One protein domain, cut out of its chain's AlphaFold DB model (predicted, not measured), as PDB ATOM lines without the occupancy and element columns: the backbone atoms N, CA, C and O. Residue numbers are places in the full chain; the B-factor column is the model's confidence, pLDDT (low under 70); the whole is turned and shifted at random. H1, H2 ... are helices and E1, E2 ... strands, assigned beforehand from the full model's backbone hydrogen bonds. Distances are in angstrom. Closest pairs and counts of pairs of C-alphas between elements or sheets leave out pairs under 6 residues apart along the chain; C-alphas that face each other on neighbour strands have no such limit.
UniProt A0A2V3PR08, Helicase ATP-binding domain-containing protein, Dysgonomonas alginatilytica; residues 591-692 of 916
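This is residues 591 to 692 of the 916 residues of the protein "Helicase ATP-binding domain-containing protein" of Dysgonomonas alginatilytica (UniProt A0A2V3PR08). H3 runs through the middle, H1 and H2 cross it steeply, and H4 folds back after it; the small sheet E1 E2 makes one end and residues 611 to 617 stick out at the other. The 102 printed residues include two named strands and four named helices, E1 H1 H2 E2 H3 H4, mostly helix; the sheet, order E1 E2, is parallel. It is compact, radius of gyration of the C-alphas 13.8 A, spanning 40 by 31 by 24 A.

Find C-alpha 591 at (-22.023, 51.135, 37.740), where E1, residues 591 to 593, begins. Next come H1, 598 to 610, 18.1 A; H2, 623 to 635, 18.2 A; E2, 638 to 641; H3, 653 to 667, 21.0 A; and H4, 671 to 677, ending at C-alpha 677 (-29.443, 31.225, 26.277).

E1 and E2 are parallel; N 591 and O 638 are 2.8 A apart. E1, H1 H2, E2 form a strand-helix-strand unit, parallel strands joined through helices, with a right-handed crossover. H3 is the hub: His 599 of H1 and Phe 662 have C-alphas 6.5 A apart, at a steep tilt of 54 degrees. H2 only just touches H3, with 3 pairs of C-alphas within 8 A, the closest Tyr 627 and Phe 663, 7.4 A. H3 and H4 form a helical hairpin, closest C-alphas Lys 665 and His 674, 6.7 A. In each helix every O i to N i+4 pair is within hydrogen-bond range.

The C-alphas farthest apart, Asn 617 and Asn 644, are 40.4 A apart. The printed part has no cut; links H1 to H2 and E2 to H3 are long. pLDDT is under 70 at residues 609 to 621, 636, 666 to 671 and 683 to 685.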
ATOM      1  N   VAL A 591     -21.494  52.481  37.547       84.44
ATOM      2  CA  VAL A 591     -22.023  51.135  37.740       84.44
ATOM      3  C   VAL A 591     -20.870  50.149  37.646       84.44
ATOM      4  O   VAL A 591     -20.153  50.092  36.643       84.44
ATOM      5  N   VAL A 592     -20.713  49.335  38.682       87.88
ATOM      6  CA  VAL A 592     -19.755  48.230  38.704       87.88
ATOM      7  C   VAL A 592     -20.533  46.929  38.539       87.88
ATOM      8  O   VAL A 592     -21.404  46.627  39.349       87.88
ATOM      9  N   ILE A 593     -20.245  46.181  37.472       88.12
ATOM     10  CA  ILE A 593     -20.887  44.895  37.172       88.12
ATOM     11  C   ILE A 593     -19.979  43.770  37.660       88.12
ATOM     12  O   ILE A 593     -18.813  43.688  37.262       88.12
ATOM     13  N   GLU A 594     -20.520  42.902  38.510       86.19
ATOM     14  CA  GLU A 594     -19.836  41.692  38.961       86.19
ATOM     15  C   GLU A 594     -19.711  40.667  37.825       86.19
ATOM     16  O   GLU A 594     -20.598  40.528  36.977       86.19
ATOM     17  N   ASP A 595     -18.589  39.946  37.794       80.88
ATOM     18  CA  ASP A 595     -18.357  38.908  36.788       80.88
ATOM     19  C   ASP A 595     -19.432  37.817  36.895       80.88
ATOM     20  O   ASP A 595     -19.619  37.230  37.958       80.88
ATOM     21  N   GLY A 596     -20.106  37.510  35.785       82.25
ATOM     22  CA  GLY A 596     -21.167  36.499  35.742       82.25
ATOM     23  C   GLY A 596     -22.567  37.015  36.091       82.25
ATOM     24  O   GLY A 596     -23.506  36.228  36.026       82.25
ATOM     25  N   HIS A 597     -22.712  38.308  36.407       85.56
ATOM     26  CA  HIS A 597     -23.985  38.946  36.763       85.56
ATOM     27  C   HIS A 597     -24.435  40.023  35.758       85.56
ATOM     28  O   HIS A 597     -25.258  40.888  36.075       85.56
ATOM     29  N   LEU A 598     -23.920  40.009  34.521       88.62
ATOM     30  CA  LEU A 598     -24.305  40.998  33.512       88.62
ATOM     31  C   LEU A 598     -25.793  40.888  33.159       88.62
ATOM     32  O   LEU A 598     -26.485  41.901  33.070       88.62
ATOM     33  N   HIS A 599     -26.310  39.682  32.941       85.19
ATOM     34  CA  HIS A 599     -27.714  39.481  32.576       85.19
ATOM     35  C   HIS A 599     -28.680  39.856  33.707       85.19
ATOM     36  O   HIS A 599     -29.772  40.341  33.408       85.19
ATOM     37  N   ASP A 600     -28.268  39.713  34.969       81.94
ATOM     38  CA  ASP A 600     -29.030  40.179  36.135       81.94
ATOM     39  C   ASP A 600     -29.081  41.713  36.176       81.94
ATOM     40  O   ASP A 600     -30.154  42.300  36.327       81.94
ATOM     41  N   TYR A 601     -27.942  42.379  35.939       86.31
ATOM     42  CA  TYR A 601     -27.891  43.836  35.793       86.31
ATOM     43  C   TYR A 601     -28.806  44.334  34.664       86.31
ATOM     44  O   TYR A 601     -29.600  45.254  34.870       86.31
ATOM     45  N   LEU A 602     -28.734  43.714  33.479       86.44
ATOM     46  CA  LEU A 602     -29.585  44.076  32.341       86.44
ATOM     47  C   LEU A 602     -31.070  43.870  32.668       86.44
ATOM     48  O   LEU A 602     -31.891  44.712  32.316       86.44
ATOM     49  N   TYR A 603     -31.423  42.796  33.374       79.50
ATOM     50  CA  TYR A 603     -32.801  42.553  33.794       79.50
ATOM     51  C   TYR A 603     -33.303  43.620  34.767       79.50
ATOM     52  O   TYR A 603     -34.344  44.224  34.511       79.50
ATOM     53  N   ASN A 604     -32.551  43.908  35.829       79.19
ATOM     54  CA  ASN A 604     -32.931  44.919  36.816       79.19
ATOM     55  C   ASN A 604     -33.091  46.294  36.167       79.19
ATOM     56  O   ASN A 604     -34.108  46.954  36.370       79.19
ATOM     57  N   LEU A 605     -32.145  46.683  35.305       80.69
ATOM     58  CA  LEU A 605     -32.231  47.927  34.549       80.69
ATOM     59  C   LEU A 605     -33.464  47.948  33.634       80.69
ATOM     60  O   LEU A 605     -34.156  48.960  33.544       80.69
ATOM     61  N   PHE A 606     -33.764  46.841  32.954       78.50
ATOM     62  CA  PHE A 606     -34.951  46.736  32.109       78.50
ATOM     63  C   PHE A 606     -36.233  46.883  32.936       78.50
ATOM     64  O   PHE A 606     -37.101  47.678  32.583       78.50
ATOM     65  N   MET A 607     -36.343  46.199  34.073       73.62
ATOM     66  CA  MET A 607     -37.504  46.330  34.953       73.62
ATOM     67  C   MET A 607     -37.627  47.758  35.494       73.62
ATOM     68  O   MET A 607     -38.699  48.349  35.416       73.62
ATOM     69  N   ASP A 608     -36.536  48.388  35.922       72.00
ATOM     70  CA  ASP A 608     -36.563  49.781  36.384       72.00
ATOM     71  C   ASP A 608     -37.049  50.772  35.316       72.00
ATOM     72  O   ASP A 608     -37.728  51.758  35.622       72.00
ATOM     73  N   ILE A 609     -36.710  50.516  34.051       68.88
ATOM     74  CA  ILE A 609     -37.081  51.373  32.922       68.88
ATOM     75  C   ILE A 609     -38.516  51.102  32.446       68.88
ATOM     76  O   ILE A 609     -39.189  52.041  32.005       68.88
ATOM     77  N   TYR A 610     -38.979  49.848  32.486       69.19
ATOM     78  CA  TYR A 610     -40.193  49.409  31.786       69.19
ATOM     79  C   TYR A 610     -41.322  48.852  32.689       69.19
ATOM     80  O   TYR A 610     -42.425  48.671  32.178       69.19
ATOM     81  N   ASN A 611     -41.120  48.641  33.998       57.91
ATOM     82  CA  ASN A 611     -42.069  47.973  34.917       57.91
ATOM     83  C   ASN A 611     -43.074  48.907  35.641       57.91
ATOM     84  O   ASN A 611     -43.357  48.711  36.820       57.91
ATOM     85  N   SER A 612     -43.617  49.949  35.001       51.19
ATOM     86  CA  SER A 612     -44.719  50.723  35.614       51.19
ATOM     87  C   SER A 612     -46.094  50.279  35.102       51.19
ATOM     88  O   SER A 612     -46.229  49.860  33.955       51.19
ATOM     89  N   GLU A 613     -47.137  50.381  35.937       41.62
ATOM     90  CA  GLU A 613     -48.517  49.951  35.619       41.62
ATOM     91  C   GLU A 613     -49.078  50.576  34.320       41.62
ATOM     92  O   GLU A 613     -49.867  49.952  33.617       41.62
ATOM     93  N   GLU A 614     -48.601  51.761  33.914       44.34
ATOM     94  CA  GLU A 614     -48.938  52.393  32.623       44.34
ATOM     95  C   GLU A 614     -48.344  51.672  31.387       44.34
ATOM     96  O   GLU A 614     -48.670  52.012  30.248       44.34
ATOM     97  N   HIS A 615     -47.416  50.728  31.573       48.81
ATOM     98  CA  HIS A 615     -46.528  50.209  30.523       48.81
ATOM     99  C   HIS A 615     -46.855  48.782  30.072       48.81
ATOM    100  O   HIS A 615     -46.214  48.286  29.146       48.81
ATOM    101  N   GLN A 616     -47.916  48.161  30.598       43.41
ATOM    102  CA  GLN A 616     -48.419  46.871  30.093       43.41
ATOM    103  C   GLN A 616     -48.801  46.921  28.593       43.41
ATOM    104  O   GLN A 616     -48.814  45.892  27.919       43.41
ATOM    105  N   ASN A 617     -49.010  48.122  28.034       41.72
ATOM    106  CA  ASN A 617     -49.254  48.354  26.604       41.72
ATOM    107  C   ASN A 617     -47.978  48.637  25.768       41.72
ATOM    108  O   ASN A 617     -48.079  48.835  24.562       41.72
ATOM    109  N   LYS A 618     -46.763  48.669  26.348       45.88
ATOM    110  CA  LYS A 618     -45.513  49.022  25.623       45.88
ATOM    111  C   LYS A 618     -44.800  47.863  24.921       45.88
ATOM    112  O   LYS A 618     -43.850  48.112  24.181       45.88
ATOM    113  N   PHE A 619     -45.315  46.638  25.022       48.00
ATOM    114  CA  PHE A 619     -44.931  45.540  24.121       48.00
ATOM    115  C   PHE A 619     -45.371  45.773  22.654       48.00
ATOM    116  O   PHE A 619     -45.156  44.919  21.802       48.00
ATOM    117  N   GLU A 620     -45.955  46.941  22.344       49.75
ATOM    118  CA  GLU A 620     -46.286  47.423  20.994       49.75
ATOM    119  C   GLU A 620     -45.124  48.160  20.276       49.75
ATOM    120  O   GLU A 620     -45.280  48.586  19.129       49.75
ATOM    121  N   ILE A 621     -43.954  48.340  20.912       58.47
ATOM    122  CA  ILE A 621     -42.758  48.944  20.286       58.47
ATOM    123  C   ILE A 621     -41.965  47.863  19.528       58.47
ATOM    124  O   ILE A 621     -41.726  46.783  20.059       58.47
ATOM    125  N   CYS A 622     -41.516  48.144  18.297       70.38
ATOM    126  CA  CYS A 622     -40.703  47.187  17.538       70.38
ATOM    127  C   CYS A 622     -39.293  47.002  18.127       70.38
ATOM    128  O   CYS A 622     -38.699  47.940  18.666       70.38
ATOM    129  N   ASP A 623     -38.745  45.793  17.974       77.56
ATOM    130  CA  ASP A 623     -37.500  45.353  18.617       77.56
ATOM    131  C   ASP A 623     -36.319  46.304  18.378       77.56
ATOM    132  O   ASP A 623     -35.593  46.620  19.317       77.56
ATOM    133  N   TYR A 624     -36.157  46.820  17.153       78.12
ATOM    134  CA  TYR A 624     -35.102  47.780  16.816       78.12
ATOM    135  C   TYR A 624     -35.140  49.044  17.688       78.12
ATOM    136  O   TYR A 624     -34.111  49.485  18.207       78.12
ATOM    137  N   ILE A 625     -36.327  49.637  17.862       73.38
ATOM    138  CA  ILE A 625     -36.491  50.860  18.659       73.38
ATOM    139  C   ILE A 625     -36.219  50.553  20.128       73.38
ATOM    140  O   ILE A 625     -35.521  51.324  20.785       73.38
ATOM    141  N   LEU A 626     -36.732  49.426  20.623       75.38
ATOM    142  CA  LEU A 626     -36.546  49.015  22.009       75.38
ATOM    143  C   LEU A 626     -35.070  48.718  22.319       75.38
ATOM    144  O   LEU A 626     -34.565  49.183  23.336       75.38
ATOM    145  N   TYR A 627     -34.357  48.036  21.415       81.69
ATOM    146  CA  TYR A 627     -32.924  47.758  21.542       81.69
ATOM    147  C   TYR A 627     -32.113  49.049  21.620       81.69
ATOM    148  O   TYR A 627     -31.329  49.235  22.547       81.69
ATOM    149  N   LYS A 628     -32.313  49.968  20.665       77.38
ATOM    150  CA  LYS A 628     -31.553  51.227  20.619       77.38
ATOM    151  C   LYS A 628     -31.812  52.101  21.828       77.38
ATOM    152  O   LYS A 628     -30.914  52.768  22.334       77.38
ATOM    153  N   ASP A 629     -33.049  52.093  22.283       72.44
ATOM    154  CA  ASP A 629     -33.440  52.817  23.464       72.44
ATOM    155  C   ASP A 629     -32.825  52.236  24.744       72.44
ATOM    156  O   ASP A 629     -32.303  52.993  25.562       72.44
ATOM    157  N   PHE A 630     -32.822  50.915  24.899       79.25
ATOM    158  CA  PHE A 630     -32.203  50.261  26.046       79.25
ATOM    159  C   PHE A 630     -30.674  50.386  26.041       79.25
ATOM    160  O   PHE A 630     -30.094  50.725  27.068       79.25
ATOM    161  N   GLU A 631     -30.024  50.218  24.882       82.50
ATOM    162  CA  GLU A 631     -28.582  50.449  24.690       82.50
ATOM    163  C   GLU A 631     -28.181  51.854  25.165       82.50
ATOM    164  O   GLU A 631     -27.203  52.013  25.893       82.50
ATOM    165  N   ARG A 632     -28.977  52.872  24.819       74.94
ATOM    166  CA  ARG A 632     -28.789  54.240  25.312       74.94
ATOM    167  C   ARG A 632     -28.913  54.337  26.830       74.94
ATOM    168  O   ARG A 632     -28.074  54.971  27.452       74.94
ATOM    169  N   ASN A 633     -29.918  53.711  27.440       75.50
ATOM    170  CA  ASN A 633     -30.072  53.766  28.897       75.50
ATOM    171  C   ASN A 633     -28.901  53.086  29.626       75.50
ATOM    172  O   ASN A 633     -28.420  53.628  30.616       75.50
ATOM    173  N   ILE A 634     -28.388  51.967  29.105       83.06
ATOM    174  CA  ILE A 634     -27.187  51.301  29.629       83.06
ATOM    175  C   ILE A 634     -25.998  52.266  29.609       83.06
ATOM    176  O   ILE A 634     -25.442  52.597  30.652       83.06
ATOM    177  N   PHE A 635     -25.621  52.746  28.422       78.31
ATOM    178  CA  PHE A 635     -24.415  53.562  28.247       78.31
ATOM    179  C   PHE A 635     -24.610  55.030  28.628       78.31
ATOM    180  O   PHE A 635     -23.701  55.844  28.481       78.31
ATOM    181  N   SER A 636     -25.781  55.358  29.171       66.94
ATOM    182  CA  SER A 636     -25.983  56.586  29.914       66.94
ATOM    183  C   SER A 636     -25.249  56.566  31.260       66.94
ATOM    184  O   SER A 636     -24.969  57.630  31.799       66.94
ATOM    185  N   ASN A 637     -24.880  55.387  31.767       73.88
ATOM    186  CA  ASN A 637     -24.038  55.213  32.944       73.88
ATOM    187  C   ASN A 637     -22.582  54.921  32.548       73.88
ATOM    188  O   ASN A 637     -22.302  54.380  31.475       73.88
ATOM    189  N   THR A 638     -21.640  55.249  33.433       79.75
ATOM    190  CA  THR A 638     -20.255  54.788  33.323       79.75
ATOM    191  C   THR A 638     -20.206  53.375  33.878       79.75
ATOM    192  O   THR A 638     -20.306  53.177  35.083       79.75
ATOM    193  N   ILE A 639     -20.071  52.380  33.007       87.62
ATOM    194  CA  ILE A 639     -20.094  50.972  33.418       87.62
ATOM    195  C   ILE A 639     -18.669  50.428  33.462       87.62
ATOM    196  O   ILE A 639     -17.883  50.702  32.558       87.62
ATOM    197  N   SER A 640     -18.331  49.632  34.474       90.50
ATOM    198  CA  SER A 640     -17.042  48.942  34.591       90.50
ATOM    199  C   SER A 640     -17.198  47.516  35.125       90.50
ATOM    200  O   SER A 640     -18.186  47.204  35.787       90.50
ATOM    201  N   TRP A 641     -16.236  46.641  34.826       87.31
ATOM    202  CA  TRP A 641     -16.176  45.296  35.413       87.31
ATOM    203  C   TRP A 641     -15.577  45.329  36.820       87.31
ATOM    204  O   TRP A 641     -14.554  45.978  37.033       87.31
ATOM    205  N   ALA A 642     -16.151  44.587  37.767       86.88
ATOM    206  CA  ALA A 642     -15.692  44.559  39.159       86.88
ATOM    207  C   ALA A 642     -14.255  44.036  39.324       86.88
ATOM    208  O   ALA A 642     -13.511  44.500  40.185       86.88
ATOM    209  N   ASN A 643     -13.844  43.078  38.492       82.69
ATOM    210  CA  ASN A 643     -12.561  42.387  38.637       82.69
ATOM    211  C   ASN A 643     -11.331  43.257  38.334       82.69
ATOM    212  O   ASN A 643     -10.252  43.019  38.878       82.69
ATOM    213  N   ASN A 644     -11.466  44.242  37.449       83.44
ATOM    214  CA  ASN A 644     -10.355  45.041  36.939       83.44
ATOM    215  C   ASN A 644     -10.702  46.527  36.773       83.44
ATOM    216  O   ASN A 644      -9.873  47.275  36.255       83.44
ATOM    217  N   TYR A 645     -11.916  46.939  37.162       83.31
ATOM    218  CA  TYR A 645     -12.466  48.288  36.998       83.31
ATOM    219  C   TYR A 645     -12.307  48.839  35.574       83.31
ATOM    220  O   TYR A 645     -12.232  50.047  35.349       83.31
ATOM    221  N   THR A 646     -12.240  47.951  34.577       86.50
ATOM    222  CA  THR A 646     -12.099  48.356  33.181       86.50
ATOM    223  C   THR A 646     -13.442  48.852  32.688       86.50
ATOM    224  O   THR A 646     -14.428  48.113  32.688       86.50
ATOM    225  N   GLN A 647     -13.464  50.107  32.245       87.44
ATOM    226  CA  GLN A 647     -14.656  50.733  31.699       87.44
ATOM    227  C   GLN A 647     -15.146  50.005  30.441       87.44
ATOM    228  O   GLN A 647     -14.380  49.668  29.531       87.44
ATOM    229  N   ILE A 648     -16.454  49.794  30.386       87.38
ATOM    230  CA  ILE A 648     -17.173  49.189  29.277       87.38
ATOM    231  C   ILE A 648     -17.736  50.312  28.414       87.38
ATOM    232  O   ILE A 648     -18.613  51.069  28.823       87.38
ATOM    233  N   TYR A 649     -17.238  50.401  27.186       84.12
ATOM    234  CA  TYR A 649     -17.727  51.352  26.193       84.12
ATOM    235  C   TYR A 649     -18.803  50.719  25.312       84.12
ATOM    236  O   TYR A 649     -18.795  49.508  25.096       84.12
ATOM    237  N   LYS A 650     -19.658  51.546  24.698       82.69
ATOM    238  CA  LYS A 650     -20.662  51.111  23.707       82.69
ATOM    239  C   LYS A 650     -20.066  50.284  22.563       82.69
ATOM    240  O   LYS A 650     -20.708  49.381  22.049       82.69
ATOM    241  N   SER A 651     -18.811  50.543  22.192       82.12
ATOM    242  CA  SER A 651     -18.081  49.783  21.166       82.12
ATOM    243  C   SER A 651     -17.620  48.385  21.618       82.12
ATOM    244  O   SER A 651     -17.026  47.643  20.824       82.12
ATOM    245  N   ASN A 652     -17.863  48.003  22.878       88.69
ATOM    246  CA  ASN A 652     -17.533  46.688  23.413       88.69
ATOM    247  C   ASN A 652     -18.445  45.624  22.787       88.69
ATOM    248  O   ASN A 652     -19.557  45.358  23.235       88.69
ATOM    249  N   LYS A 653     -17.934  45.003  21.723       89.19
ATOM    250  CA  LYS A 653     -18.668  44.002  20.949       89.19
ATOM    251  C   LYS A 653     -19.140  42.795  21.780       89.19
ATOM    252  O   LYS A 653     -20.303  42.436  21.623       89.19
ATOM    253  N   PRO A 654     -18.317  42.176  22.656       88.62
ATOM    254  CA  PRO A 654     -18.809  41.139  23.565       88.62
ATOM    255  C   PRO A 654     -20.022  41.590  24.384       88.62
ATOM    256  O   PRO A 654     -21.034  40.901  24.401       88.62
ATOM    257  N   PHE A 655     -19.973  42.782  24.980       90.19
ATOM    258  CA  PHE A 655     -21.087  43.317  25.760       90.19
ATOM    259  C   PHE A 655     -22.355  43.500  24.913       90.19
ATOM    260  O   PHE A 655     -23.438  43.090  25.324       90.19
ATOM    261  N   GLN A 656     -22.232  44.030  23.690       89.69
ATOM    262  CA  GLN A 656     -23.364  44.147  22.761       89.69
ATOM    263  C   GLN A 656     -24.001  42.785  22.437       89.69
ATOM    264  O   GLN A 656     -25.224  42.682  22.368       89.69
ATOM    265  N   GLN A 657     -23.205  41.715  22.314       92.06
ATOM    266  CA  GLN A 657     -23.736  40.354  22.139       92.06
ATOM    267  C   GLN A 657     -24.569  39.902  23.348       92.06
ATOM    268  O   GLN A 657     -25.565  39.204  23.165       92.06
ATOM    269  N   HIS A 658     -24.209  40.309  24.571       91.19
ATOM    270  CA  HIS A 658     -25.022  40.039  25.761       91.19
ATOM    271  C   HIS A 658     -26.316  40.861  25.787       91.19
ATOM    272  O   HIS A 658     -27.340  40.311  26.176       91.19
ATOM    273  N   ILE A 659     -26.321  42.117  25.315       90.19
ATOM    274  CA  ILE A 659     -27.566  42.902  25.181       90.19
ATOM    275  C   ILE A 659     -28.530  42.206  24.208       90.19
ATOM    276  O   ILE A 659     -29.712  42.050  24.508       90.19
ATOM    277  N   ILE A 660     -28.031  41.744  23.055       89.00
ATOM    278  CA  ILE A 660     -28.840  41.012  22.066       89.00
ATOM    279  C   ILE A 660     -29.378  39.705  22.671       89.00
ATOM    280  O   ILE A 660     -30.558  39.397  22.499       89.00
ATOM    281  N   ALA A 661     -28.554  38.963  23.422       87.50
ATOM    282  CA  ALA A 661     -28.986  37.750  24.122       87.50
ATOM    283  C   ALA A 661     -30.063  38.047  25.173       87.50
ATOM    284  O   ALA A 661     -31.062  37.336  25.242       87.50
ATOM    285  N   PHE A 662     -29.894  39.121  25.946       85.31
ATOM    286  CA  PHE A 662     -30.886  39.574  26.915       85.31
ATOM    287  C   PHE A 662     -32.218  39.902  26.233       85.31
ATOM    288  O   PHE A 662     -33.255  39.420  26.673       85.31
ATOM    289  N   PHE A 663     -32.207  40.638  25.118       80.75
ATOM    290  CA  PHE A 663     -33.421  40.945  24.350       80.75
ATOM    291  C   PHE A 663     -34.089  39.698  23.785       80.75
ATOM    292  O   PHE A 663     -35.312  39.559  23.851       80.75
ATOM    293  N   GLN A 664     -33.285  38.779  23.248       79.50
ATOM    294  CA  GLN A 664     -33.776  37.484  22.807       79.50
ATOM    295  C   GLN A 664     -34.512  36.770  23.943       79.50
ATOM    296  O   GLN A 664     -35.566  36.190  23.703       79.50
ATOM    297  N   LYS A 665     -33.973  36.833  25.163       74.50
ATOM    298  CA  LYS A 665     -34.543  36.221  26.362       74.50
ATOM    299  C   LYS A 665     -35.807  36.940  26.851       74.50
ATOM    300  O   LYS A 665     -36.814  36.290  27.099       74.50
ATOM    301  N   ALA A 666     -35.755  38.258  26.992       67.25
ATOM    302  CA  ALA A 666     -36.789  39.047  27.654       67.25
ATOM    303  C   ALA A 666     -38.028  39.292  26.777       67.25
ATOM    304  O   ALA A 666     -39.109  39.528  27.306       67.25
ATOM    305  N   ILE A 667     -37.880  39.272  25.446       65.94
ATOM    306  CA  ILE A 667     -38.927  39.738  24.519       65.94
ATOM    307  C   ILE A 667     -39.408  38.634  23.561       65.94
ATOM    308  O   ILE A 667     -40.507  38.745  23.014       65.94
ATOM    309  N   LYS A 668     -38.627  37.565  23.317       65.62
ATOM    310  CA  LYS A 668     -38.907  36.593  22.236       65.62
ATOM    311  C   LYS A 668     -38.844  35.129  22.685       65.62
ATOM    312  O   LYS A 668     -37.774  34.566  22.895       65.62
ATOM    313  N   GLY A 669     -39.993  34.453  22.672       54.38
ATOM    314  CA  GLY A 669     -40.091  33.009  22.901       54.38
ATOM    315  C   GLY A 669     -39.775  32.193  21.646       54.38
ATOM    316  O   GLY A 669     -40.638  31.980  20.802       54.38
ATOM    317  N   ASN A 670     -38.542  31.703  21.516       64.38
ATOM    318  CA  ASN A 670     -38.204  30.615  20.596       64.38
ATOM    319  C   ASN A 670     -37.558  29.499  21.412       64.38
ATOM    320  O   ASN A 670     -36.509  29.733  21.999       64.38
ATOM    321  N   LYS A 671     -38.136  28.293  21.418       67.31
ATOM    322  CA  LYS A 671     -37.661  27.185  22.264       67.31
ATOM    323  C   LYS A 671     -36.171  26.868  22.076       67.31
ATOM    324  O   LYS A 671     -35.448  26.727  23.050       67.31
ATOM    325  N   ARG A 672     -35.686  26.827  20.829       75.50
ATOM    326  CA  ARG A 672     -34.269  26.548  20.523       75.50
ATOM    327  C   ARG A 672     -33.344  27.629  21.084       75.50
ATOM    328  O   ARG A 672     -32.285  27.315  21.614       75.50
ATOM    329  N   LEU A 673     -33.715  28.899  20.932       76.50
ATOM    330  CA  LEU A 673     -32.931  30.017  21.464       76.50
ATOM    331  C   LEU A 673     -33.051  30.091  22.990       76.50
ATOM    332  O   LEU A 673     -32.056  30.334  23.658       76.50
ATOM    333  N   HIS A 674     -34.227  29.807  23.540       71.44
ATOM    334  CA  HIS A 674     -34.447  29.701  24.975       71.44
ATOM    335  C   HIS A 674     -33.498  28.661  25.580       71.44
ATOM    336  O   HIS A 674     -32.640  29.024  26.369       71.44
ATOM    337  N   ASP A 675     -33.511  27.413  25.116       73.94
ATOM    338  CA  ASP A 675     -32.639  26.359  25.662       73.94
ATOM    339  C   ASP A 675     -31.130  26.701  25.549       73.94
ATOM    340  O   ASP A 675     -30.309  26.296  26.377       73.94
ATOM    341  N   ASN A 676     -30.747  27.487  24.536       77.62
ATOM    342  CA  ASN A 676     -29.360  27.899  24.313       77.62
ATOM    343  C   ASN A 676     -28.889  29.062  25.201       77.62
ATOM    344  O   ASN A 676     -27.691  29.147  25.467       77.62
ATOM    345  N   TYR A 677     -29.790  29.960  25.609       79.19
ATOM    346  CA  TYR A 677     -29.443  31.225  26.277       79.19
ATOM    347  C   TYR A 677     -30.094  31.395  27.662       79.19
ATOM    348  O   TYR A 677     -29.656  32.237  28.438       79.19
ATOM    349  N   PHE A 678     -31.095  30.582  28.008       73.69
ATOM    350  CA  PHE A 678     -31.713  30.480  29.334       73.69
ATOM    351  C   PHE A 678     -31.135  29.283  30.094       73.69
ATOM    352  O   PHE A 678     -31.794  28.273  30.333       73.69
ATOM    353  N   GLN A 679     -29.867  29.397  30.475       78.19
ATOM    354  CA  GLN A 679     -29.226  28.415  31.346       78.19
ATOM    355  C   GLN A 679     -29.043  29.020  32.731       78.19
ATOM    356  O   GLN A 679     -28.664  30.185  32.854       78.19
ATOM    357  N   LYS A 680     -29.330  28.225  33.762       76.62
ATOM    358  CA  LYS A 680     -29.083  28.590  35.156       76.62
ATOM    359  C   LYS A 680     -27.899  27.794  35.692       76.62
ATOM    360  O   LYS A 680     -27.705  26.636  35.312       76.62
ATOM    361  N   ASP A 681     -27.109  28.416  36.554       78.56
ATOM    362  CA  ASP A 681     -26.098  27.713  37.331       78.56
ATOM    363  C   ASP A 681     -26.746  26.878  38.456       78.56
ATOM    364  O   ASP A 681     -27.968  26.818  38.611       78.56
ATOM    365  N   GLN A 682     -25.917  26.199  39.252       76.50
ATOM    366  CA  GLN A 682     -26.391  25.371  40.370       76.50
ATOM    367  C   GLN A 682     -27.032  26.190  41.505       76.50
ATOM    368  O   GLN A 682     -27.738  25.619  42.334       76.50
ATOM    369  N   SER A 683     -26.790  27.501  41.540       69.31
ATOM    370  CA  SER A 683     -27.314  28.455  42.519       69.31
ATOM    371  C   SER A 683     -28.592  29.154  42.038       69.31
ATOM    372  O   SER A 683     -29.201  29.898  42.804       69.31
ATOM    373  N   GLY A 684     -29.028  28.888  40.804       68.25
ATOM    374  CA  GLY A 684     -30.225  29.467  40.200       68.25
ATOM    375  C   GLY A 684     -29.988  30.779  39.446       68.25
ATOM    376  O   GLY A 684     -30.949  31.293  38.869       68.25
ATOM    377  N   HIS A 685     -28.751  31.289  39.393       67.00
ATOM    378  CA  HIS A 685     -28.410  32.494  38.634       67.00
ATOM    379  C   HIS A 685     -28.374  32.206  37.141       67.00
ATOM    380  O   HIS A 685     -27.985  31.120  36.706       67.00
ATOM    381  N   VAL A 686     -28.763  33.192  36.342       73.31
ATOM    382  CA  VAL A 686     -28.708  33.083  34.885       73.31
ATOM    383  C   VAL A 686     -27.255  33.195  34.449       73.31
ATOM    384  O   VAL A 686     -26.571  34.151  34.786       73.31
ATOM    385  N   ILE A 687     -26.793  32.232  33.660       81.69
ATOM    386  CA  ILE A 687     -25.431  32.243  33.138       81.69
ATOM    387  C   ILE A 687     -25.325  33.297  32.030       81.69
ATOM    388  O   ILE A 687     -26.105  33.292  31.076       81.69
ATOM    389  N   ASP A 688     -24.303  34.149  32.117       87.44
ATOM    390  CA  ASP A 688     -23.961  35.128  31.086       87.44
ATOM    391  C   ASP A 688     -23.500  34.443  29.784       87.44
ATOM    392  O   ASP A 688     -22.314  34.188  29.563       87.44
ATOM    393  N   ILE A 689     -24.443  34.170  28.877       88.06
ATOM    394  CA  ILE A 689     -24.166  33.581  27.558       88.06
ATOM    395  C   ILE A 689     -24.337  34.656  26.466       88.06
ATOM    396  O   ILE A 689     -25.445  35.166  26.281       88.06
ATOM    397  N   PRO A 690     -23.278  35.014  25.708       90.44
ATOM    398  CA  PRO A 690     -23.380  35.992  24.626       90.44
ATOM    399  C   PRO A 690     -24.123  35.412  23.421       90.44
ATOM    400  O   PRO A 690     -23.978  34.230  23.096       90.44
ATOM    401  N   PHE A 691     -24.869  36.258  22.706       90.50
ATOM    402  CA  PHE A 691     -25.579  35.834  21.504       90.50
ATOM    403  C   PHE A 691     -24.600  35.427  20.400       90.50
ATOM    404  O   PHE A 691     -23.576  36.079  20.181       90.50
ATOM    405  N   LYS A 692     -24.906  34.347  19.678       91.06
ATOM    406  CA  LYS A 692     -24.049  33.842  18.599       91.06
ATOM    407  C   LYS A 692     -24.423  34.478  17.265       91.06
ATOM    408  O   LYS A 692     -25.599  34.599  16.928       91.06
TER     409      LYS A 692